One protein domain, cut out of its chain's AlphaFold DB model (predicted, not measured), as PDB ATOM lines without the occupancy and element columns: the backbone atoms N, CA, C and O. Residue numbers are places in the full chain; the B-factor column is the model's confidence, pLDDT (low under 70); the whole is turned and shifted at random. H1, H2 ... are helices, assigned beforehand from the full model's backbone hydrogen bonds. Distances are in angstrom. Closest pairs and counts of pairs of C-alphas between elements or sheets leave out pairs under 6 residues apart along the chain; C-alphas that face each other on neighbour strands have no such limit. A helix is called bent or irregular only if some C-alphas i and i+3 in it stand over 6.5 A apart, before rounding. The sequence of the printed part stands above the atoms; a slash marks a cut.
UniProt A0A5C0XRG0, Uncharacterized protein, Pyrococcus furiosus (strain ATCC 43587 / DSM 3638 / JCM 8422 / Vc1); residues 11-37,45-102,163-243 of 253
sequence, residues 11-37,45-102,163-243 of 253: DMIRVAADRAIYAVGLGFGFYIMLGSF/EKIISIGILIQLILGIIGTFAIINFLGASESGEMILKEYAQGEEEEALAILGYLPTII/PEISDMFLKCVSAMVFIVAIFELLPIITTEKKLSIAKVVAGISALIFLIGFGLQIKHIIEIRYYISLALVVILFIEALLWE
ATOM      1  N   ASP A  11     -50.115  99.394   0.538       74.69
ATOM      2  CA  ASP A  11     -49.507  98.339  -0.276       74.69
ATOM      3  C   ASP A  11     -50.452  97.854  -1.378       74.69
ATOM      4  O   ASP A  11     -50.021  97.672  -2.513       74.69
ATOM      5  N   MET A  12     -51.754  97.725  -1.093       74.81
ATOM      6  CA  MET A  12     -52.748  97.395  -2.122       74.81
ATOM      7  C   MET A  12     -52.823  98.479  -3.200       74.81
ATOM      8  O   MET A  12     -52.935  98.158  -4.380       74.81
ATOM      9  N   ILE A  13     -52.737  99.756  -2.810       75.56
ATOM     10  CA  ILE A  13     -52.725 100.882  -3.754       75.56
ATOM     11  C   ILE A  13     -51.449 100.857  -4.602       75.56
ATOM     12  O   ILE A  13     -51.537 101.004  -5.819       75.56
ATOM     13  N   ARG A  14     -50.280 100.630  -3.983       80.31
ATOM     14  CA  ARG A  14     -48.996 100.484  -4.688       80.31
ATOM     15  C   ARG A  14     -49.076  99.375  -5.730       80.31
ATOM     16  O   ARG A  14     -48.813  99.631  -6.898       80.31
ATOM     17  N   VAL A  15     -49.471  98.170  -5.316       78.06
ATOM     18  CA  VAL A  15     -49.551  97.005  -6.205       78.06
ATOM     19  C   VAL A  15     -50.554  97.260  -7.327       78.06
ATOM     20  O   VAL A  15     -50.246  97.004  -8.483       78.06
ATOM     21  N   ALA A  16     -51.727  97.826  -7.035       78.81
ATOM     22  CA  ALA A  16     -52.701  98.156  -8.072       78.81
ATOM     23  C   ALA A  16     -52.159  99.175  -9.091       78.81
ATOM     24  O   ALA A  16     -52.387  99.015 -10.290       78.81
ATOM     25  N   ALA A  17     -51.432 100.198  -8.633       76.88
ATOM     26  CA  ALA A  17     -50.817 101.198  -9.504       76.88
ATOM     27  C   ALA A  17     -49.707 100.597 -10.379       76.88
ATOM     28  O   ALA A  17     -49.691 100.840 -11.584       76.88
ATOM     29  N   ASP A  18     -48.833  99.778  -9.792       77.62
ATOM     30  CA  ASP A  18     -47.762  99.066 -10.496       77.62
ATOM     31  C   ASP A  18     -48.347  98.168 -11.597       77.62
ATOM     32  O   ASP A  18     -48.039  98.323 -12.780       77.62
ATOM     33  N   ARG A  19     -49.337  97.331 -11.253       79.75
ATOM     34  CA  ARG A  19     -50.029  96.475 -12.229       79.75
ATOM     35  C   ARG A  19     -50.738  97.267 -13.318       79.75
ATOM     36  O   ARG A  19     -50.718  96.840 -14.467       79.75
ATOM     37  N   ALA A  20     -51.362  98.398 -12.993       79.75
ATOM     38  CA  ALA A  20     -52.031  99.230 -13.989       79.75
ATOM     39  C   ALA A  20     -51.034  99.833 -14.989       79.75
ATOM     40  O   ALA A  20     -51.285  99.810 -16.192       79.75
ATOM     41  N   ILE A  21     -49.890 100.327 -14.515       80.19
ATOM     42  CA  ILE A  21     -48.846 100.891 -15.376       80.19
ATOM     43  C   ILE A  21     -48.251  99.819 -16.289       80.19
ATOM     44  O   ILE A  21     -48.169 100.041 -17.498       80.19
ATOM     45  N   TYR A  22     -47.928  98.641 -15.747       79.25
ATOM     46  CA  TYR A  22     -47.433  97.513 -16.539       79.25
ATOM     47  C   TYR A  22     -48.468  96.990 -17.537       79.25
ATOM     48  O   TYR A  22     -48.130  96.724 -18.689       79.25
ATOM     49  N   ALA A  23     -49.735  96.872 -17.133       77.75
ATOM     50  CA  ALA A  23     -50.798  96.369 -18.000       77.75
ATOM     51  C   ALA A  23     -51.102  97.312 -19.171       77.75
ATOM     52  O   ALA A  23     -51.482  96.850 -20.245       77.75
ATOM     53  N   VAL A  24     -50.950  98.622 -18.962       80.00
ATOM     54  CA  VAL A  24     -51.155  99.636 -20.002       80.00
ATOM     55  C   VAL A  24     -49.857  99.899 -20.784       80.00
ATOM     56  O   VAL A  24     -49.909 100.395 -21.898       80.00
ATOM     57  N   GLY A  25     -48.683  99.527 -20.271       78.69
ATOM     58  CA  GLY A  25     -47.409  99.723 -20.973       78.69
ATOM     59  C   GLY A  25     -46.969 101.191 -21.049       78.69
ATOM     60  O   GLY A  25     -46.273 101.587 -21.986       78.69
ATOM     61  N   LEU A  26     -47.388 102.009 -20.078       82.56
ATOM     62  CA  LEU A  26     -46.903 103.386 -19.930       82.56
ATOM     63  C   LEU A  26     -45.430 103.378 -19.523       82.56
ATOM     64  O   LEU A  26     -45.008 102.470 -18.818       82.56
ATOM     65  N   GLY A  27     -44.645 104.364 -19.964       80.75
ATOM     66  CA  GLY A  27     -43.217 104.445 -19.636       80.75
ATOM     67  C   GLY A  27     -42.311 103.483 -20.418       80.75
ATOM     68  O   GLY A  27     -41.100 103.487 -20.214       80.75
ATOM     69  N   PHE A  28     -42.858 102.681 -21.338       83.00
ATOM     70  CA  PHE A  28     -42.077 101.833 -22.247       83.00
ATOM     71  C   PHE A  28     -41.814 102.488 -23.612       83.00
ATOM     72  O   PHE A  28     -41.260 101.838 -24.496       83.00
ATOM     73  N   GLY A  29     -42.268 103.726 -23.855       77.12
ATOM     74  CA  GLY A  29     -42.209 104.352 -25.181       77.12
ATOM     75  C   GLY A  29     -43.094 103.671 -26.237       77.12
ATOM     76  O   GLY A  29     -43.083 104.060 -27.407       77.12
ATOM     77  N   PHE A  30     -43.889 102.671 -25.840       78.06
ATOM     78  CA  PHE A  30     -44.723 101.864 -26.730       78.06
ATOM     79  C   PHE A  30     -45.732 102.718 -27.499       78.06
ATOM     80  O   PHE A  30     -45.833 102.604 -28.719       78.06
ATOM     81  N   TYR A  31     -46.448 103.613 -26.816       78.44
ATOM     82  CA  TYR A  31     -47.454 104.456 -27.464       78.44
ATOM     83  C   TYR A  31     -46.851 105.535 -28.367       78.44
ATOM     84  O   TYR A  31     -47.460 105.886 -29.378       78.44
ATOM     85  N   ILE A  32     -45.642 106.010 -28.054       76.06
ATOM     86  CA  ILE A  32     -44.890 106.931 -28.917       76.06
ATOM     87  C   ILE A  32     -44.525 106.215 -30.224       76.06
ATOM     88  O   ILE A  32     -44.798 106.720 -31.314       76.06
ATOM     89  N   MET A  33     -43.990 104.997 -30.120       78.31
ATOM     90  CA  MET A  33     -43.665 104.157 -31.273       78.31
ATOM     91  C   MET A  33     -44.916 103.786 -32.081       78.31
ATOM     92  O   MET A  33     -44.937 103.948 -33.300       78.31
ATOM     93  N   LEU A  34     -46.002 103.379 -31.427       76.69
ATOM     94  CA  LEU A  34     -47.267 103.046 -32.083       76.69
ATOM     95  C   LEU A  34     -47.861 104.257 -32.822       76.69
ATOM     96  O   LEU A  34     -48.328 104.117 -33.953       76.69
ATOM     97  N   GLY A  35     -47.757 105.461 -32.255       74.56
ATOM     98  CA  GLY A  35     -48.120 106.707 -32.935       74.56
ATOM     99  C   GLY A  35     -47.322 106.977 -34.216       74.56
ATOM    100  O   GLY A  35     -47.867 107.556 -35.152       74.56
ATOM    101  N   SER A  36     -46.069 106.514 -34.306       72.81
ATOM    102  CA  SER A  36     -45.251 106.658 -35.520       72.81
ATOM    103  C   SER A  36     -45.704 105.754 -36.678       72.81
ATOM    104  O   SER A  36     -45.504 106.095 -37.844       72.81
ATOM    105  N   PHE A  37     -46.358 104.627 -36.369       75.25
ATOM    106  CA  PHE A  37     -46.849 103.663 -37.359       75.25
ATOM    107  C   PHE A  37     -48.324 103.849 -37.719       75.25
ATOM    108  O   PHE A  37     -48.735 103.526 -38.838       75.25
ATOM    109  N   GLU A  45     -56.580 107.484 -29.797       81.19
ATOM    110  CA  GLU A  45     -57.364 107.532 -28.559       81.19
ATOM    111  C   GLU A  45     -58.354 106.364 -28.457       81.19
ATOM    112  O   GLU A  45     -58.402 105.678 -27.437       81.19
ATOM    113  N   LYS A  46     -59.104 106.081 -29.531       84.38
ATOM    114  CA  LYS A  46     -60.062 104.967 -29.549       84.38
ATOM    115  C   LYS A  46     -59.372 103.612 -29.482       84.38
ATOM    116  O   LYS A  46     -59.830 102.746 -28.745       84.38
ATOM    117  N   ILE A  47     -58.288 103.425 -30.236       83.94
ATOM    118  CA  ILE A  47     -57.545 102.157 -30.262       83.94
ATOM    119  C   ILE A  47     -56.975 101.853 -28.875       83.94
ATOM    120  O   ILE A  47     -57.173 100.755 -28.360       83.94
ATOM    121  N   ILE A  48     -56.333 102.842 -28.249       83.88
ATOM    122  CA  ILE A  48     -55.746 102.710 -26.913       83.88
ATOM    123  C   ILE A  48     -56.843 102.447 -25.876       83.88
ATOM    124  O   ILE A  48     -56.745 101.487 -25.118       83.88
ATOM    125  N   SER A  49     -57.924 103.231 -25.886       83.50
ATOM    126  CA  SER A  49     -59.015 103.090 -24.909       83.50
ATOM    127  C   SER A  49     -59.704 101.725 -24.991       83.50
ATOM    128  O   SER A  49     -59.969 101.100 -23.965       83.50
ATOM    129  N   ILE A  50     -59.969 101.231 -26.206       88.56
ATOM    130  CA  ILE A  50     -60.543  99.895 -26.415       88.56
ATOM    131  C   ILE A  50     -59.553  98.815 -25.975       88.56
ATOM    132  O   ILE A  50     -59.961  97.859 -25.320       88.56
ATOM    133  N   GLY A  51     -58.264  98.973 -26.286       86.62
ATOM    134  CA  GLY A  51     -57.219  98.049 -25.847       86.62
ATOM    135  C   GLY A  51     -57.169  97.912 -24.325       86.62
ATOM    136  O   GLY A  51     -57.233  96.798 -23.814       86.62
ATOM    137  N   ILE A  52     -57.158  99.037 -23.600       87.12
ATOM    138  CA  ILE A  52     -57.174  99.061 -22.127       87.12
ATOM    139  C   ILE A  52     -58.441  98.389 -21.579       87.12
ATOM    140  O   ILE A  52     -58.372  97.609 -20.630       87.12
ATOM    141  N   LEU A  53     -59.603  98.646 -22.187       89.12
ATOM    142  CA  LEU A  53     -60.857  98.018 -21.774       89.12
ATOM    143  C   LEU A  53     -60.832  96.495 -21.973       89.12
ATOM    144  O   LEU A  53     -61.239  95.754 -21.079       89.12
ATOM    145  N   ILE A  54     -60.343  96.022 -23.121       89.00
ATOM    146  CA  ILE A  54     -60.189  94.587 -23.394       89.00
ATOM    147  C   ILE A  54     -59.221  93.964 -22.384       89.00
ATOM    148  O   ILE A  54     -59.542  92.925 -21.813       89.00
ATOM    149  N   GLN A  55     -58.088  94.617 -22.106       87.50
ATOM    150  CA  GLN A  55     -57.102  94.169 -21.119       87.50
ATOM    151  C   GLN A  55     -57.734  94.000 -19.731       87.50
ATOM    152  O   GLN A  55     -57.532  92.977 -19.079       87.50
ATOM    153  N   LEU A  56     -58.546  94.970 -19.296       88.75
ATOM    154  CA  LEU A  56     -59.263  94.906 -18.024       88.75
ATOM    155  C   LEU A  56     -60.231  93.717 -17.980       88.75
ATOM    156  O   LEU A  56     -60.229  92.952 -17.016       88.75
ATOM    157  N   ILE A  57     -61.041  93.539 -19.027       90.44
ATOM    158  CA  ILE A  57     -62.007  92.436 -19.117       90.44
ATOM    159  C   ILE A  57     -61.281  91.086 -19.085       90.44
ATOM    160  O   ILE A  57     -61.666  90.202 -18.320       90.44
ATOM    161  N   LEU A  58     -60.212  90.933 -19.868       88.25
ATOM    162  CA  LEU A  58     -59.404  89.714 -19.893       88.25
ATOM    163  C   LEU A  58     -58.718  89.454 -18.549       88.25
ATOM    164  O   LEU A  58     -58.691  88.309 -18.111       88.25
ATOM    165  N   GLY A  59     -58.228  90.492 -17.865       86.06
ATOM    166  CA  GLY A  59     -57.650  90.374 -16.525       86.06
ATOM    167  C   GLY A  59     -58.661  89.866 -15.495       86.06
ATOM    168  O   GLY A  59     -58.357  88.958 -14.718       86.06
ATOM    169  N   ILE A  60     -59.895  90.380 -15.535       88.44
ATOM    170  CA  ILE A  60     -60.991  89.914 -14.674       88.44
ATOM    171  C   ILE A  60     -61.334  88.451 -14.989       88.44
ATOM    172  O   ILE A  60     -61.358  87.619 -14.082       88.44
ATOM    173  N   ILE A  61     -61.560  88.117 -16.264       89.62
ATOM    174  CA  ILE A  61     -61.901  86.750 -16.689       89.62
ATOM    175  C   ILE A  61     -60.781  85.769 -16.327       89.62
ATOM    176  O   ILE A  61     -61.061  84.704 -15.781       89.62
ATOM    177  N   GLY A  62     -59.522  86.131 -16.583       85.19
ATOM    178  CA  GLY A  62     -58.351  85.317 -16.257       85.19
ATOM    179  C   GLY A  62     -58.231  85.057 -14.758       85.19
ATOM    180  O   GLY A  62     -58.024  83.918 -14.349       85.19
ATOM    181  N   THR A  63     -58.470  86.081 -13.933       84.81
ATOM    182  CA  THR A  63     -58.491  85.942 -12.471       84.81
ATOM    183  C   THR A  63     -59.570  84.954 -12.025       84.81
ATOM    184  O   THR A  63     -59.284  84.026 -11.268       84.81
ATOM    185  N   PHE A  64     -60.802  85.088 -12.532       85.94
ATOM    186  CA  PHE A  64     -61.877  84.143 -12.220       85.94
ATOM    187  C   PHE A  64     -61.565  82.725 -12.700       85.94
ATOM    188  O   PHE A  64     -61.844  81.772 -11.975       85.94
ATOM    189  N   ALA A  65     -60.994  82.570 -13.894       83.62
ATOM    190  CA  ALA A  65     -60.629  81.266 -14.429       83.62
ATOM    191  C   ALA A  65     -59.591  80.571 -13.535       83.62
ATOM    192  O   ALA A  65     -59.800  79.423 -13.155       83.62
ATOM    193  N   ILE A  66     -58.529  81.279 -13.137       80.31
ATOM    194  CA  ILE A  66     -57.470  80.739 -12.273       80.31
ATOM    195  C   ILE A  66     -58.013  80.386 -10.885       80.31
ATOM    196  O   ILE A  66     -57.765  79.281 -10.405       80.31
ATOM    197  N   ILE A  67     -58.787  81.276 -10.252       81.94
ATOM    198  CA  ILE A  67     -59.345  81.029  -8.913       81.94
ATOM    199  C   ILE A  67     -60.285  79.824  -8.923       81.94
ATOM    200  O   ILE A  67     -60.171  78.963  -8.057       81.94
ATOM    201  N   ASN A  68     -61.198  79.736  -9.896       81.25
ATOM    202  CA  ASN A  68     -62.114  78.597  -9.980       81.25
ATOM    203  C   ASN A  68     -61.378  77.297 -10.310       81.25
ATOM    204  O   ASN A  68     -61.744  76.243  -9.799       81.25
ATOM    205  N   PHE A  69     -60.342  77.365 -11.147       80.19
ATOM    206  CA  PHE A  69     -59.552  76.200 -11.511       80.19
ATOM    207  C   PHE A  69     -58.764  75.646 -10.321       80.19
ATOM    208  O   PHE A  69     -58.874  74.467  -9.997       80.19
ATOM    209  N   LEU A  70     -57.994  76.499  -9.643       79.12
ATOM    210  CA  LEU A  70     -57.172  76.087  -8.507       79.12
ATOM    211  C   LEU A  70     -58.033  75.773  -7.274       79.12
ATOM    212  O   LEU A  70     -57.794  74.779  -6.595       79.12
ATOM    213  N   GLY A  71     -59.089  76.552  -7.030       79.06
ATOM    214  CA  GLY A  71     -60.017  76.342  -5.917       79.06
ATOM    215  C   GLY A  71     -60.869  75.072  -6.021       79.06
ATOM    216  O   GLY A  71     -61.543  74.720  -5.059       79.06
ATOM    217  N   ALA A  72     -60.843  74.365  -7.154       78.44
ATOM    218  CA  ALA A  72     -61.551  73.096  -7.329       78.44
ATOM    219  C   ALA A  72     -60.836  71.887  -6.689       78.44
ATOM    220  O   ALA A  72     -61.383  70.786  -6.698       78.44
ATOM    221  N   SER A  73     -59.624  72.064  -6.148       77.94
ATOM    222  CA  SER A  73     -58.840  70.998  -5.505       77.94
ATOM    223  C   SER A  73     -58.239  71.467  -4.179       77.94
ATOM    224  O   SER A  73     -57.852  72.627  -4.063       77.94
ATOM    225  N   GLU A  74     -58.105  70.574  -3.190       75.69
ATOM    226  CA  GLU A  74     -57.471  70.910  -1.900       75.69
ATOM    227  C   GLU A  74     -56.015  71.372  -2.075       75.69
ATOM    228  O   GLU A  74     -55.580  72.330  -1.434       75.69
ATOM    229  N   SER A  75     -55.270  70.733  -2.984       75.56
ATOM    230  CA  SER A  75     -53.901  71.131  -3.325       75.56
ATOM    231  C   SER A  75     -53.854  72.508  -3.989       75.56
ATOM    232  O   SER A  75     -53.015  73.333  -3.636       75.56
ATOM    233  N   GLY A  76     -54.779  72.799  -4.904       77.56
ATOM    234  CA  GLY A  76     -54.876  74.107  -5.544       77.56
ATOM    235  C   GLY A  76     -55.349  75.219  -4.600       77.56
ATOM    236  O   GLY A  76     -54.878  76.348  -4.720       77.56
ATOM    237  N   GLU A  77     -56.198  74.923  -3.610       77.00
ATOM    238  CA  GLU A  77     -56.577  75.888  -2.570       77.00
ATOM    239  C   GLU A  77     -55.387  76.238  -1.662       77.00
ATOM    240  O   GLU A  77     -55.201  77.404  -1.306       77.00
ATOM    241  N   MET A  78     -54.553  75.253  -1.311       75.38
ATOM    242  CA  MET A  78     -53.315  75.488  -0.561       75.38
ATOM    243  C   MET A  78     -52.345  76.372  -1.359       75.38
ATOM    244  O   MET A  78     -51.873  77.377  -0.832       75.38
ATOM    245  N   ILE A  79     -52.150  76.073  -2.647       76.38
ATOM    246  CA  ILE A  79     -51.300  76.861  -3.555       76.38
ATOM    247  C   ILE A  79     -51.827  78.292  -3.708       76.38
ATOM    248  O   ILE A  79     -51.052  79.243  -3.657       76.38
ATOM    249  N   LEU A  80     -53.144  78.482  -3.830       76.50
ATOM    250  CA  LEU A  80     -53.738  79.819  -3.830       76.50
ATOM    251  C   LEU A  80     -53.455  80.563  -2.519       76.50
ATOM    252  O   LEU A  80     -53.137  81.746  -2.548       76.50
ATOM    253  N   LYS A  81     -53.561  79.911  -1.360       74.31
ATOM    254  CA  LYS A  81     -53.306  80.575  -0.070       74.31
ATOM    255  C   LYS A  81     -51.842  80.966   0.113       74.31
ATOM    256  O   LYS A  81     -51.591  82.019   0.696       74.31
ATOM    257  N   GLU A  82     -50.930  80.129  -0.366       73.25
ATOM    258  CA  GLU A  82     -49.486  80.309  -0.233       73.25
ATOM    259  C   GLU A  82     -48.942  81.334  -1.234       73.25
ATOM    260  O   GLU A  82     -48.249  82.264  -0.840       73.25
ATOM    261  N   TYR A  83     -49.338  81.237  -2.506       70.69
ATOM    262  CA  TYR A  83     -48.734  82.021  -3.585       70.69
ATOM    263  C   TYR A  83     -49.591  83.191  -4.081       70.69
ATOM    264  O   TYR A  83     -49.047  84.131  -4.650       70.69
ATOM    265  N   ALA A  84     -50.912  83.215  -3.847       65.06
ATOM    266  CA  ALA A  84     -51.725  84.375  -4.252       65.06
ATOM    267  C   ALA A  84     -51.531  85.599  -3.340       65.06
ATOM    268  O   ALA A  84     -52.003  86.687  -3.668       65.06
ATOM    269  N   GLN A  85     -50.874  85.426  -2.189       64.06
ATOM    270  CA  GLN A  85     -50.435  86.531  -1.330       64.06
ATOM    271  C   GLN A  85     -48.999  86.968  -1.625       64.06
ATOM    272  O   GLN A  85     -48.555  87.966  -1.061       64.06
ATOM    273  N   GLY A  86     -48.302  86.216  -2.478       62.12
ATOM    274  CA  GLY A  86     -46.919  86.463  -2.819       62.12
ATOM    275  C   GLY A  86     -46.724  87.554  -3.868       62.12
ATOM    276  O   GLY A  86     -47.673  88.037  -4.494       62.12
ATOM    277  N   GLU A  87     -45.471  87.955  -4.054       67.56
ATOM    278  CA  GLU A  87     -45.071  88.916  -5.085       67.56
ATOM    279  C   GLU A  87     -44.980  88.271  -6.487       67.56
ATOM    280  O   GLU A  87     -45.414  87.143  -6.703       67.56
ATOM    281  N   GLU A  88     -44.484  88.998  -7.496       69.50
ATOM    282  CA  GLU A  88     -44.486  88.547  -8.902       69.50
ATOM    283  C   GLU A  88     -43.790  87.200  -9.129       69.50
ATOM    284  O   GLU A  88     -44.343  86.348  -9.824       69.50
ATOM    285  N   GLU A  89     -42.636  86.981  -8.502       66.81
ATOM    286  CA  GLU A  89     -41.869  85.739  -8.644       66.81
ATOM    287  C   GLU A  89     -42.559  84.553  -7.943       66.81
ATOM    288  O   GLU A  89     -42.596  83.432  -8.454       66.81
ATOM    289  N   GLU A  90     -43.201  84.806  -6.802       68.19
ATOM    290  CA  GLU A  90     -43.970  83.806  -6.055       68.19
ATOM    291  C   GLU A  90     -45.264  83.442  -6.800       68.19
ATOM    292  O   GLU A  90     -45.646  82.274  -6.870       68.19
ATOM    293  N   ALA A  91     -45.902  84.412  -7.459       67.88
ATOM    294  CA  ALA A  91     -47.037  84.156  -8.338       67.88
ATOM    295  C   ALA A  91     -46.635  83.344  -9.585       67.88
ATOM    296  O   ALA A  91     -47.409  82.502 -10.046       67.88
ATOM    297  N   LEU A  92     -45.424  83.544 -10.120       71.06
ATOM    298  CA  LEU A  92     -44.880  82.729 -11.214       71.06
ATOM    299  C   LEU A  92     -44.584  81.290 -10.778       71.06
ATOM    300  O   LEU A  92     -44.748  80.372 -11.587       71.06
ATOM    301  N   ALA A  93     -44.241  81.066  -9.506       73.81
ATOM    302  CA  ALA A  93     -44.027  79.722  -8.971       73.81
ATOM    303  C   ALA A  93     -45.267  78.823  -9.128       73.81
ATOM    304  O   ALA A  93     -45.120  77.619  -9.346       73.81
ATOM    305  N   ILE A  94     -46.483  79.395  -9.146       77.56
ATOM    306  CA  ILE A  94     -47.741  78.670  -9.406       77.56
ATOM    307  C   ILE A  94     -47.672  77.879 -10.719       77.56
ATOM    308  O   ILE A  94     -48.162  76.748 -10.781       77.56
ATOM    309  N   LEU A  95     -47.022  78.421 -11.759       78.56
ATOM    310  CA  LEU A  95     -46.867  77.737 -13.047       78.56
ATOM    311  C   LEU A  95     -46.081  76.425 -12.911       78.56
ATOM    312  O   LEU A  95     -46.402  75.450 -13.589       78.56
ATOM    313  N   GLY A  96     -45.102  76.382 -12.002       78.69
ATOM    314  CA  GLY A  96     -44.317  75.186 -11.689       78.69
ATOM    315  C   GLY A  96     -45.126  74.096 -10.985       78.69
ATOM    316  O   GLY A  96     -44.820  72.914 -11.134       78.69
ATOM    317  N   TYR A  97     -46.197  74.470 -10.283       81.19
ATOM    318  CA  TYR A  97     -47.088  73.524  -9.612       81.19
ATOM    319  C   TYR A  97     -48.224  73.024 -10.504       81.19
ATOM    320  O   TYR A  97     -48.798  71.977 -10.203       81.19
ATOM    321  N   LEU A  98     -48.530  73.687 -11.628       81.50
ATOM    322  CA  LEU A  98     -49.603  73.255 -12.536       81.50
ATOM    323  C   LEU A  98     -49.517  71.771 -12.940       81.50
ATOM    324  O   LEU A  98     -50.550  71.107 -12.887       81.50
ATOM    325  N   PRO A  99     -48.345  71.181 -13.253       84.44
ATOM    326  CA  PRO A  99     -48.252  69.758 -13.589       84.44
ATOM    327  C   PRO A  99     -48.707  68.806 -12.474       84.44
ATOM    328  O   PRO A  99     -49.065  67.666 -12.751       84.44
ATOM    329  N   THR A 100     -48.708  69.262 -11.218       81.94
ATOM    330  CA  THR A 100     -49.165  68.471 -10.061       81.94
ATOM    331  C   THR A 100     -50.682  68.526  -9.858       81.94
ATOM    332  O   THR A 100     -51.246  67.653  -9.202       81.94
ATOM    333  N   ILE A 101     -51.349  69.524 -10.446       78.81
ATOM    334  CA  ILE A 101     -52.794  69.772 -10.318       78.81
ATOM    335  C   ILE A 101     -53.530  69.323 -11.588       78.81
ATOM    336  O   ILE A 101     -54.644  68.803 -11.529       78.81
ATOM    337  N   ILE A 102     -52.908  69.510 -12.754       82.31
ATOM    338  CA  ILE A 102     -53.483  69.194 -14.061       82.31
ATOM    339  C   ILE A 102     -52.925  67.861 -14.552       82.31
ATOM    340  O   ILE A 102     -51.783  67.774 -14.991       82.31
ATOM    341  N   PRO A 163     -33.515  83.471  -9.507       78.06
ATOM    342  CA  PRO A 163     -34.772  84.137  -9.140       78.06
ATOM    343  C   PRO A 163     -34.586  85.451  -8.370       78.06
ATOM    344  O   PRO A 163     -35.212  86.452  -8.697       78.06
ATOM    345  N   GLU A 164     -33.661  85.488  -7.406       81.19
ATOM    346  CA  GLU A 164     -33.373  86.703  -6.627       81.19
ATOM    347  C   GLU A 164     -32.857  87.844  -7.516       81.19
ATOM    348  O   GLU A 164     -33.287  88.986  -7.389       81.19
ATOM    349  N   ILE A 165     -31.971  87.535  -8.469       83.25
ATOM    350  CA  ILE A 165     -31.437  88.529  -9.409       83.25
ATOM    351  C   ILE A 165     -32.554  89.026 -10.337       83.25
ATOM    352  O   ILE A 165     -32.636  90.227 -10.599       83.25
ATOM    353  N   SER A 166     -33.431  88.122 -10.782       81.81
ATOM    354  CA  SER A 166     -34.602  88.454 -11.596       81.81
ATOM    355  C   SER A 166     -35.545  89.421 -10.899       81.81
ATOM    356  O   SER A 166     -35.862  90.478 -11.450       81.81
ATOM    357  N   ASP A 167     -35.911  89.126  -9.656       83.62
ATOM    358  CA  ASP A 167     -36.773  89.996  -8.862       83.62
ATOM    359  C   ASP A 167     -36.101  91.359  -8.600       83.62
ATOM    360  O   ASP A 167     -36.730  92.413  -8.709       83.62
ATOM    361  N   MET A 168     -34.782  91.385  -8.376       86.88
ATOM    362  CA  MET A 168     -34.027  92.633  -8.229       86.88
ATOM    363  C   MET A 168     -34.046  93.502  -9.497       86.88
ATOM    364  O   MET A 168     -34.250  94.722  -9.395       86.88
ATOM    365  N   PHE A 169     -33.857  92.916 -10.683       87.75
ATOM    366  CA  PHE A 169     -34.001  93.640 -11.950       87.75
ATOM    367  C   PHE A 169     -35.435  94.121 -12.151       87.75
ATOM    368  O   PHE A 169     -35.641  95.274 -12.530       87.75
ATOM    369  N   LEU A 170     -36.423  93.286 -11.835       86.94
ATOM    370  CA  LEU A 170     -37.837  93.617 -11.950       86.94
ATOM    371  C   LEU A 170     -38.214  94.822 -11.081       86.94
ATOM    372  O   LEU A 170     -38.829  95.764 -11.582       86.94
ATOM    373  N   LYS A 171     -37.749  94.879  -9.824       88.88
ATOM    374  CA  LYS A 171     -37.963  96.051  -8.959       88.88
ATOM    375  C   LYS A 171     -37.332  97.323  -9.525       88.88
ATOM    376  O   LYS A 171     -37.938  98.393  -9.444       88.88
ATOM    377  N   CYS A 172     -36.131  97.214 -10.097       90.12
ATOM    378  CA  CYS A 172     -35.465  98.337 -10.754       90.12
ATOM    379  C   CYS A 172     -36.269  98.826 -11.967       90.12
ATOM    380  O   CYS A 172     -36.508 100.025 -12.097       90.12
ATOM    381  N   VAL A 173     -36.707  97.910 -12.837       89.12
ATOM    382  CA  VAL A 173     -37.519  98.241 -14.016       89.12
ATOM    383  C   VAL A 173     -38.829  98.894 -13.585       89.12
ATOM    384  O   VAL A 173     -39.135  99.971 -14.085       89.12
ATOM    385  N   SER A 174     -39.544  98.328 -12.610       88.25
ATOM    386  CA  SER A 174     -40.806  98.884 -12.095       88.25
ATOM    387  C   SER A 174     -40.627 100.327 -11.621       88.25
ATOM    388  O   SER A 174     -41.350 101.223 -12.057       88.25
ATOM    389  N   ALA A 175     -39.590 100.601 -10.822       90.06
ATOM    390  CA  ALA A 175     -39.282 101.958 -10.374       90.06
ATOM    391  C   ALA A 175     -38.945 102.909 -11.541       90.06
ATOM    392  O   ALA A 175     -39.412 104.050 -11.562       90.06
ATOM    393  N   MET A 176     -38.174 102.449 -12.530       90.25
ATOM    394  CA  MET A 176     -37.823 103.253 -13.704       90.25
ATOM    395  C   MET A 176     -39.030 103.563 -14.589       90.25
ATOM    396  O   MET A 176     -39.117 104.668 -15.122       90.25
ATOM    397  N   VAL A 177     -39.986 102.643 -14.718       89.25
ATOM    398  CA  VAL A 177     -41.188 102.860 -15.531       89.25
ATOM    399  C   VAL A 177     -42.008 104.041 -14.999       89.25
ATOM    400  O   VAL A 177     -42.465 104.858 -15.795       89.25
ATOM    401  N   PHE A 178     -42.123 104.215 -13.674       88.88
ATOM    402  CA  PHE A 178     -42.768 105.408 -13.104       88.88
ATOM    403  C   PHE A 178     -42.067 106.706 -13.520       88.88
ATOM    404  O   PHE A 178     -42.730 107.678 -13.880       88.88
ATOM    405  N   ILE A 179     -40.731 106.724 -13.493       88.31
ATOM    406  CA  ILE A 179     -39.937 107.885 -13.909       88.31
ATOM    407  C   ILE A 179     -40.187 108.189 -15.389       88.31
ATOM    408  O   ILE A 179     -40.499 109.328 -15.740       88.31
ATOM    409  N   VAL A 180     -40.081 107.183 -16.260       88.38
ATOM    410  CA  VAL A 180     -40.263 107.376 -17.705       88.38
ATOM    411  C   VAL A 180     -41.697 107.803 -18.019       88.38
ATOM    412  O   VAL A 180     -41.888 108.718 -18.813       88.38
ATOM    413  N   ALA A 181     -42.703 107.249 -17.340       87.06
ATOM    414  CA  ALA A 181     -44.092 107.672 -17.496       87.06
ATOM    415  C   ALA A 181     -44.306 109.150 -17.107       87.06
ATOM    416  O   ALA A 181     -45.085 109.852 -17.752       87.06
ATOM    417  N   ILE A 182     -43.592 109.665 -16.097       87.44
ATOM    418  CA  ILE A 182     -43.593 111.103 -15.777       87.44
ATOM    419  C   ILE A 182     -42.960 111.905 -16.922       87.44
ATOM    420  O   ILE A 182     -43.529 112.915 -17.337       87.44
ATOM    421  N   PHE A 183     -41.823 111.453 -17.463       85.94
ATOM    422  CA  PHE A 183     -41.171 112.110 -18.602       85.94
ATOM    423  C   PHE A 183     -42.056 112.137 -19.856       85.94
ATOM    424  O   PHE A 183     -42.107 113.162 -20.533       85.94
ATOM    425  N   GLU A 184     -42.811 111.073 -20.134       83.44
ATOM    426  CA  GLU A 184     -43.778 111.026 -21.241       83.44
ATOM    427  C   GLU A 184     -44.905 112.067 -21.080       83.44
ATOM    428  O   GLU A 184     -45.421 112.585 -22.073       83.44
ATOM    429  N   LEU A 185     -45.270 112.425 -19.843       84.44
ATOM    430  CA  LEU A 185     -46.300 113.430 -19.551       84.44
ATOM    431  C   LEU A 185     -45.780 114.873 -19.563       84.44
ATOM    432  O   LEU A 185     -46.575 115.802 -19.751       84.44
ATOM    433  N   LEU A 186     -44.474 115.090 -19.374       83.19
ATOM    434  CA  LEU A 186     -43.892 116.432 -19.264       83.19
ATOM    435  C   LEU A 186     -44.239 117.351 -20.445       83.19
ATOM    436  O   LEU A 186     -44.676 118.471 -20.169       83.19
ATOM    437  N   PRO A 187     -44.138 116.934 -21.727       80.56
ATOM    438  CA  PRO A 187     -44.469 117.806 -22.854       80.56
ATOM    439  C   PRO A 187     -45.907 118.333 -22.811       80.56
ATOM    440  O   PRO A 187     -46.152 119.488 -23.153       80.56
ATOM    441  N   ILE A 188     -46.865 117.526 -22.344       81.94
ATOM    442  CA  ILE A 188     -48.277 117.926 -22.225       81.94
ATOM    443  C   ILE A 188     -48.432 119.000 -21.138       81.94
ATOM    444  O   ILE A 188     -49.185 119.964 -21.292       81.94
ATOM    445  N   ILE A 189     -47.683 118.864 -20.044       82.75
ATOM    446  CA  ILE A 189     -47.723 119.790 -18.908       82.75
ATOM    447  C   ILE A 189     -47.021 121.117 -19.249       82.75
ATOM    448  O   ILE A 189     -47.488 122.187 -18.841       82.75
ATOM    449  N   THR A 190     -45.920 121.083 -19.999       81.88
ATOM    450  CA  THR A 190     -45.066 122.259 -20.236       81.88
ATOM    451  C   THR A 190     -45.427 123.047 -21.496       81.88
ATOM    452  O   THR A 190     -45.278 124.269 -21.495       81.88
ATOM    453  N   THR A 191     -45.950 122.404 -22.545       74.31
ATOM    454  CA  THR A 191     -46.131 123.046 -23.865       74.31
ATOM    455  C   THR A 191     -47.398 123.907 -23.955       74.31
ATOM    456  O   THR A 191     -47.407 124.946 -24.619       74.31
ATOM    457  N   GLU A 192     -48.485 123.537 -23.269       65.12
ATOM    458  CA  GLU A 192     -49.741 124.294 -23.344       65.12
ATOM    459  C   GLU A 192     -49.759 125.498 -22.387       65.12
ATOM    460  O   GLU A 192     -49.750 125.350 -21.162       65.12
ATOM    461  N   LYS A 193     -49.855 126.717 -22.941       64.56
ATOM    462  CA  LYS A 193     -49.950 127.972 -22.161       64.56
ATOM    463  C   LYS A 193     -51.288 128.156 -21.430       64.56
ATOM    464  O   LYS A 193     -51.351 128.936 -20.484       64.56
ATOM    465  N   LYS A 194     -52.361 127.481 -21.860       75.06
ATOM    466  CA  LYS A 194     -53.697 127.564 -21.242       75.06
ATOM    467  C   LYS A 194     -53.992 126.307 -20.429       75.06
ATOM    468  O   LYS A 194     -53.524 125.225 -20.764       75.06
ATOM    469  N   LEU A 195     -54.778 126.457 -19.363       77.62
ATOM    470  CA  LEU A 195     -55.254 125.326 -18.571       77.62
ATOM    471  C   LEU A 195     -56.300 124.550 -19.390       77.62
ATOM    472  O   LEU A 195     -57.384 125.068 -19.653       77.62
ATOM    473  N   SER A 196     -55.959 123.335 -19.817       84.75
ATOM    474  CA  SER A 196     -56.853 122.400 -20.506       84.75
ATOM    475  C   SER A 196     -57.171 121.200 -19.610       84.75
ATOM    476  O   SER A 196     -56.439 120.909 -18.661       84.75
ATOM    477  N   ILE A 197     -58.255 120.475 -19.911       85.25
ATOM    478  CA  ILE A 197     -58.592 119.222 -19.209       85.25
ATOM    479  C   ILE A 197     -57.435 118.223 -19.339       85.25
ATOM    480  O   ILE A 197     -57.052 117.607 -18.351       85.25
ATOM    481  N   ALA A 198     -56.829 118.124 -20.526       81.12
ATOM    482  CA  ALA A 198     -55.677 117.262 -20.775       81.12
ATOM    483  C   ALA A 198     -54.494 117.607 -19.859       81.12
ATOM    484  O   ALA A 198     -53.891 116.715 -19.272       81.12
ATOM    485  N   LYS A 199     -54.214 118.899 -19.663       84.19
ATOM    486  CA  LYS A 199     -53.155 119.368 -18.764       84.19
ATOM    487  C   LYS A 199     -53.439 119.047 -17.296       84.19
ATOM    488  O   LYS A 199     -52.530 118.644 -16.575       84.19
ATOM    489  N   VAL A 200     -54.691 119.195 -16.852       86.81
ATOM    490  CA  VAL A 200     -55.104 118.825 -15.486       86.81
ATOM    491  C   VAL A 200     -54.967 117.318 -15.276       86.81
ATOM    492  O   VAL A 200     -54.373 116.896 -14.288       86.81
ATOM    493  N   VAL A 201     -55.455 116.511 -16.221       86.56
ATOM    494  CA  VAL A 201     -55.344 115.047 -16.169       86.56
ATOM    495  C   VAL A 201     -53.877 114.617 -16.171       86.56
ATOM    496  O   VAL A 201     -53.488 113.838 -15.312       86.56
ATOM    497  N   ALA A 202     -53.043 115.171 -17.054       85.38
ATOM    498  CA  ALA A 202     -51.611 114.882 -17.090       85.38
ATOM    499  C   ALA A 202     -50.911 115.260 -15.774       85.38
ATOM    500  O   ALA A 202     -50.102 114.486 -15.272       85.38
ATOM    501  N   GLY A 203     -51.254 116.407 -15.178       87.44
ATOM    502  CA  GLY A 203     -50.717 116.824 -13.881       87.44
ATOM    503  C   GLY A 203     -51.118 115.892 -12.734       87.44
ATOM    504  O   GLY A 203     -50.272 115.523 -11.920       87.44
ATOM    505  N   ILE A 204     -52.385 115.463 -12.690       88.50
ATOM    506  CA  ILE A 204     -52.868 114.483 -11.706       88.50
ATOM    507  C   ILE A 204     -52.159 113.139 -11.905       88.50
ATOM    508  O   ILE A 204     -51.664 112.568 -10.936       88.50
ATOM    509  N   SER A 205     -52.052 112.655 -13.145       86.69
ATOM    510  CA  SER A 205     -51.350 111.408 -13.462       86.69
ATOM    511  C   SER A 205     -49.874 111.462 -13.070       86.69
ATOM    512  O   SER A 205     -49.382 110.530 -12.444       86.69
ATOM    513  N   ALA A 206     -49.179 112.569 -13.351       88.12
ATOM    514  CA  ALA A 206     -47.785 112.754 -12.950       88.12
ATOM    515  C   ALA A 206     -47.618 112.732 -11.422       88.12
ATOM    516  O   ALA A 206     -46.680 112.121 -10.916       88.12
ATOM    517  N   LEU A 207     -48.548 113.341 -10.675       88.50
ATOM    518  CA  LEU A 207     -48.551 113.272  -9.212       88.50
ATOM    519  C   LEU A 207     -48.772 111.836  -8.712       88.50
ATOM    520  O   LEU A 207     -48.075 111.396  -7.801       88.50
ATOM    521  N   ILE A 208     -49.703 111.096  -9.318       87.69
ATOM    522  CA  ILE A 208     -49.949 109.685  -8.989       87.69
ATOM    523  C   ILE A 208     -48.695 108.847  -9.259       87.69
ATOM    524  O   ILE A 208     -48.311 108.050  -8.406       87.69
ATOM    525  N   PHE A 209     -48.024 109.048 -10.395       88.31
ATOM    526  CA  PHE A 209     -46.786 108.337 -10.718       88.31
ATOM    527  C   PHE A 209     -45.639 108.706  -9.782       88.31
ATOM    528  O   PHE A 209     -44.878 107.828  -9.395       88.31
ATOM    529  N   LEU A 210     -45.547 109.964  -9.348       89.81
ATOM    530  CA  LEU A 210     -44.555 110.388  -8.363       89.81
ATOM    531  C   LEU A 210     -44.790 109.723  -6.997       89.81
ATOM    532  O   LEU A 210     -43.844 109.260  -6.361       89.81
ATOM    533  N   ILE A 211     -46.049 109.643  -6.557       88.44
ATOM    534  CA  ILE A 211     -46.425 108.925  -5.331       88.44
ATOM    535  C   ILE A 211     -46.112 107.432  -5.482       88.44
ATOM    536  O   ILE A 211     -45.499 106.848  -4.590       88.44
ATOM    537  N   GLY A 212     -46.484 106.826  -6.613       87.50
ATOM    538  CA  GLY A 212     -46.199 105.426  -6.929       87.50
ATOM    539  C   GLY A 212     -44.702 105.117  -6.914       87.50
ATOM    540  O   GLY A 212     -44.285 104.176  -6.246       87.50
ATOM    541  N   PHE A 213     -43.885 105.976  -7.530       89.50
ATOM    542  CA  PHE A 213     -42.427 105.897  -7.475       89.50
ATOM    543  C   PHE A 213     -41.911 105.939  -6.032       89.50
ATOM    544  O   PHE A 213     -41.139 105.075  -5.629       89.50
ATOM    545  N   GLY A 214     -42.373 106.898  -5.223       89.88
ATOM    546  CA  GLY A 214     -41.978 106.999  -3.816       89.88
ATOM    547  C   GLY A 214     -42.336 105.750  -3.002       89.88
ATOM    548  O   GLY A 214     -41.516 105.266  -2.220       89.88
ATOM    549  N   LEU A 215     -43.532 105.192  -3.217       89.38
ATOM    550  CA  LEU A 215     -43.959 103.935  -2.595       89.38
ATOM    551  C   LEU A 215     -43.107 102.747  -3.064       89.38
ATOM    552  O   LEU A 215     -42.751 101.901  -2.246       89.38
ATOM    553  N   GLN A 216     -42.736 102.704  -4.344       88.94
ATOM    554  CA  GLN A 216     -41.885 101.651  -4.893       88.94
ATOM    555  C   GLN A 216     -40.461 101.720  -4.331       88.94
ATOM    556  O   GLN A 216     -39.915 100.700  -3.921       88.94
ATOM    557  N   ILE A 217     -39.876 102.916  -4.215       92.12
ATOM    558  CA  ILE A 217     -38.565 103.108  -3.581       92.12
ATOM    559  C   ILE A 217     -38.601 102.709  -2.104       92.12
ATOM    560  O   ILE A 217     -37.707 102.000  -1.642       92.12
ATOM    561  N   LYS A 218     -39.640 103.121  -1.364       91.00
ATOM    562  CA  LYS A 218     -39.831 102.708   0.036       91.00
ATOM    563  C   LYS A 218     -39.837 101.185   0.155       91.00
ATOM    564  O   LYS A 218     -39.125 100.638   0.991       91.00
ATOM    565  N   HIS A 219     -40.587 100.519  -0.714       88.62
ATOM    566  CA  HIS A 219     -40.687  99.069  -0.730       88.62
ATOM    567  C   HIS A 219     -39.343  98.386  -1.050       88.62
ATOM    568  O   HIS A 219     -38.938  97.488  -0.317       88.62
ATOM    569  N   ILE A 220     -38.593  98.864  -2.053       90.88
ATOM    570  CA  ILE A 220     -37.240  98.364  -2.382       90.88
ATOM    571  C   ILE A 220     -36.297  98.444  -1.169       90.88
ATOM    572  O   ILE A 220     -35.496  97.537  -0.931       90.88
ATOM    573  N   ILE A 221     -36.395  99.523  -0.385       91.88
ATOM    574  CA  ILE A 221     -35.609  99.704   0.842       91.88
ATOM    575  C   ILE A 221     -36.041  98.707   1.926       91.88
ATOM    576  O   ILE A 221     -35.182  98.134   2.597       91.88
ATOM    577  N   GLU A 222     -37.345  98.479   2.094       90.06
ATOM    578  CA  GLU A 222     -37.898  97.546   3.088       90.06
ATOM    579  C   GLU A 222     -37.459  96.098   2.833       90.06
ATOM    580  O   GLU A 222     -37.051  95.414   3.774       90.06
ATOM    581  N   ILE A 223     -37.442  95.665   1.568       87.75
ATOM    582  CA  ILE A 223     -36.955  94.334   1.160       87.75
ATOM    583  C   ILE A 223     -35.423  94.262   1.015       87.75
ATOM    584  O   ILE A 223     -34.875  93.215   0.687       87.75
ATOM    585  N   ARG A 224     -34.703  95.361   1.303       89.75
ATOM    586  CA  ARG A 224     -33.228  95.471   1.294       89.75
ATOM    587  C   ARG A 224     -32.566  95.227  -0.067       89.75
ATOM    588  O   ARG A 224     -31.391  94.863  -0.135       89.75
ATOM    589  N   TYR A 225     -33.271  95.494  -1.160       91.00
ATOM    590  CA  TYR A 225     -32.751  95.348  -2.522       91.00
ATOM    591  C   TYR A 225     -31.926  96.575  -2.947       91.00
ATOM    592  O   TYR A 225     -32.251  97.304  -3.886       91.00
ATOM    593  N   TYR A 226     -30.820  96.829  -2.245       90.25
ATOM    594  CA  TYR A 226     -30.001  98.031  -2.455       90.25
ATOM    595  C   TYR A 226     -29.335  98.103  -3.834       90.25
ATOM    596  O   TYR A 226     -29.083  99.199  -4.327       90.25
ATOM    597  N   ILE A 227     -29.075  96.961  -4.479       88.69
ATOM    598  CA  ILE A 227     -28.550  96.942  -5.852       88.69
ATOM    599  C   ILE A 227     -29.599  97.496  -6.823       88.69
ATOM    600  O   ILE A 227     -29.250  98.313  -7.668       88.69
ATOM    601  N   SER A 228     -30.879  97.139  -6.669       89.94
ATOM    602  CA  SER A 228     -31.962  97.720  -7.472       89.94
ATOM    603  C   SER A 228     -32.026  99.234  -7.290       89.94
ATOM    604  O   SER A 228     -32.127  99.964  -8.269       89.94
ATOM    605  N   LEU A 229     -31.884  99.726  -6.051       91.44
ATOM    606  CA  LEU A 229     -31.833 101.164  -5.774       91.44
ATOM    607  C   LEU A 229     -30.632 101.841  -6.454       91.44
ATOM    608  O   LEU A 229     -30.784 102.904  -7.052       91.44
ATOM    609  N   ALA A 230     -29.451 101.223  -6.388       90.81
ATOM    610  CA  ALA A 230     -28.256 101.732  -7.053       90.81
ATOM    611  C   ALA A 230     -28.445 101.797  -8.576       90.81
ATOM    612  O   ALA A 230     -28.117 102.815  -9.181       90.81
ATOM    613  N   LEU A 231     -29.028 100.757  -9.181       90.56
ATOM    614  CA  LEU A 231     -29.344 100.730 -10.608       90.56
ATOM    615  C   LEU A 231     -30.339 101.830 -10.991       90.56
ATOM    616  O   LEU A 231     -30.094 102.535 -11.964       90.56
ATOM    617  N   VAL A 232     -31.400 102.044 -10.207       92.44
ATOM    618  CA  VAL A 232     -32.348 103.149 -10.437       92.44
ATOM    619  C   VAL A 232     -31.625 104.497 -10.426       92.44
ATOM    620  O   VAL A 232     -31.834 105.309 -11.322       92.44
ATOM    621  N   VAL A 233     -30.746 104.739  -9.448       91.56
ATOM    622  CA  VAL A 233     -29.977 105.992  -9.368       91.56
ATOM    623  C   VAL A 233     -29.043 106.150 -10.567       91.56
ATOM    624  O   VAL A 233     -29.001 107.228 -11.155       91.56
ATOM    625  N   ILE A 234     -28.319 105.094 -10.949       90.62
ATOM    626  CA  ILE A 234     -27.416 105.109 -12.109       90.62
ATOM    627  C   ILE A 234     -28.202 105.433 -13.380       90.62
ATOM    628  O   ILE A 234     -27.857 106.386 -14.071       90.62
ATOM    629  N   LEU A 235     -29.291 104.709 -13.644       87.62
ATOM    630  CA  LEU A 235     -30.122 104.904 -14.831       87.62
ATOM    631  C   LEU A 235     -30.789 106.284 -14.846       87.62
ATOM    632  O   LEU A 235     -30.905 106.905 -15.899       87.62
ATOM    633  N   PHE A 236     -31.194 106.800 -13.684       87.19
ATOM    634  CA  PHE A 236     -31.742 108.150 -13.574       87.19
ATOM    635  C   PHE A 236     -30.691 109.223 -13.884       87.19
ATOM    636  O   PHE A 236     -30.967 110.166 -14.625       87.19
ATOM    637  N   ILE A 237     -29.473 109.077 -13.354       86.81
ATOM    638  CA  ILE A 237     -28.359 109.982 -13.660       86.81
ATOM    639  C   ILE A 237     -28.013 109.903 -15.147       86.81
ATOM    640  O   ILE A 237     -27.865 110.944 -15.784       86.81
ATOM    641  N   GLU A 238     -27.916 108.700 -15.715       83.44
ATOM    642  CA  GLU A 238     -27.680 108.507 -17.146       83.44
ATOM    643  C   GLU A 238     -28.760 109.190 -17.987       83.44
ATOM    644  O   GLU A 238     -28.416 109.915 -18.917       83.44
ATOM    645  N   ALA A 239     -30.038 109.053 -17.625       78.00
ATOM    646  CA  ALA A 239     -31.138 109.722 -18.317       78.00
ATOM    647  C   ALA A 239     -30.995 111.256 -18.302       78.00
ATOM    648  O   ALA A 239     -31.162 111.899 -19.338       78.00
ATOM    649  N   LEU A 240     -30.619 111.849 -17.161       81.38
ATOM    650  CA  LEU A 240     -30.390 113.297 -17.041       81.38
ATOM    651  C   LEU A 240     -29.142 113.776 -17.797       81.38
ATOM    652  O   LEU A 240     -29.115 114.884 -18.335       81.38
ATOM    653  N   LEU A 241     -28.077 112.974 -17.808       80.56
ATOM    654  CA  LEU A 241     -26.846 113.299 -18.530       80.56
ATOM    655  C   LEU A 241     -27.031 113.153 -20.040       80.56
ATOM    656  O   LEU A 241     -26.448 113.928 -20.800       80.56
ATOM    657  N   TRP A 242     -27.865 112.209 -20.475       65.81
ATOM    658  CA  TRP A 242     -28.153 111.984 -21.884       65.81
ATOM    659  C   TRP A 242     -28.761 113.221 -22.548       65.81
ATOM    660  O   TRP A 242     -28.364 113.570 -23.654       65.81
ATOM    661  N   GLU A 243     -29.629 113.957 -21.850       60.12
ATOM    662  CA  GLU A 243     -30.207 115.216 -22.345       60.12
ATOM    663  C   GLU A 243     -29.138 116.284 -22.659       60.12
ATOM    664  O   GLU A 243     -29.325 117.121 -23.540       60.12
TER     665      GLU A 243
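AT A GLANCE: This is residues 11 to 37, 45 to 102 and 163 to 243 of the 253 residues of an uncharacterized protein of Pyrococcus furiosus (strain ATCC 43587 / DSM 3638 / JCM 8422 / Vc1) (UniProt A0A5C0XRG0). Long helices H6, H7 and H8 lie side by side with H6 in the middle, and H1 crosses H6 and H7; from this body a thin second lobe reaches away, made of long H3 and the hairpin H4 and H5, which folds back to H6. H2 touches no helix. The printed part has 166 residues with eight named helices, H1 to H8 in order, and no named strand: all helix. It is only just loose, close to compact, with a radius of gyration of the C-alphas of 18.8 A, and elongated, spanning 61 by 40 by 29 A.

IN THESE COORDINATES: Find C-alpha 11 at (-49.507, 98.339, -0.276), where H1 begins, residues 11 to 24. Next come H2, 30 to 37; H3, 45 to 70, 37.3 A; H4, 74 to 83; and H5, 88 to 101. H6, 163 to 191, runs 43.1 A, H7, 197 to 222, runs 37.4 A, and H8, 226 to 243, ends at C-alpha 243 (-30.207, 115.216, -22.345). H5, only just, and H6 are irregular: C-alphas 96 and 99, and 184 and 187, are 7.0 A apart.

HOW THE PARTS SIT: Start at H6, the hub, with a kink of 27 degrees near residue 185. H6 and H7 form a hairpin at 24 degrees, closest C-alphas Ile 182 and Ala 206, 5.3 A. H8 touches H6 at Cys 172 and Ser 228, C-alphas 4.8 A apart. H1 touches H7 at Arg 14 and Gly 212, C-alphas 6.1 A apart. H5 only just touches H6, with 3 pairs of C-alphas within 8 A, closest Glu 89 and Asp 167, 6.6 A. H3 touches H4 with residues 67 to 70 alone, closest C-alphas Leu 70 and Gly 76, 4.2 A. Every O i to N i+4 pair is within hydrogen-bond range in H1, H2, H3, H4 and H7, against 22 of 25 in H6, 13 of 14 in H8 and 4 of 10 in H5, where 10 of 11 O i to N i+3 pairs are.

THE WHOLE: The C-alphas of Glu 74 and Lys 193 are farthest apart, 61.0 A. Look for two cuts: residues 38 to 44, a gap of 14.2 A between C-alphas 37 and 45, and 103 to 162, 24.4 A between C-alphas 102 and 163. Links printed whole are tight. The model's pLDDT is under 70 at residues 84 to 91, 192 to 193 and 242 to 243.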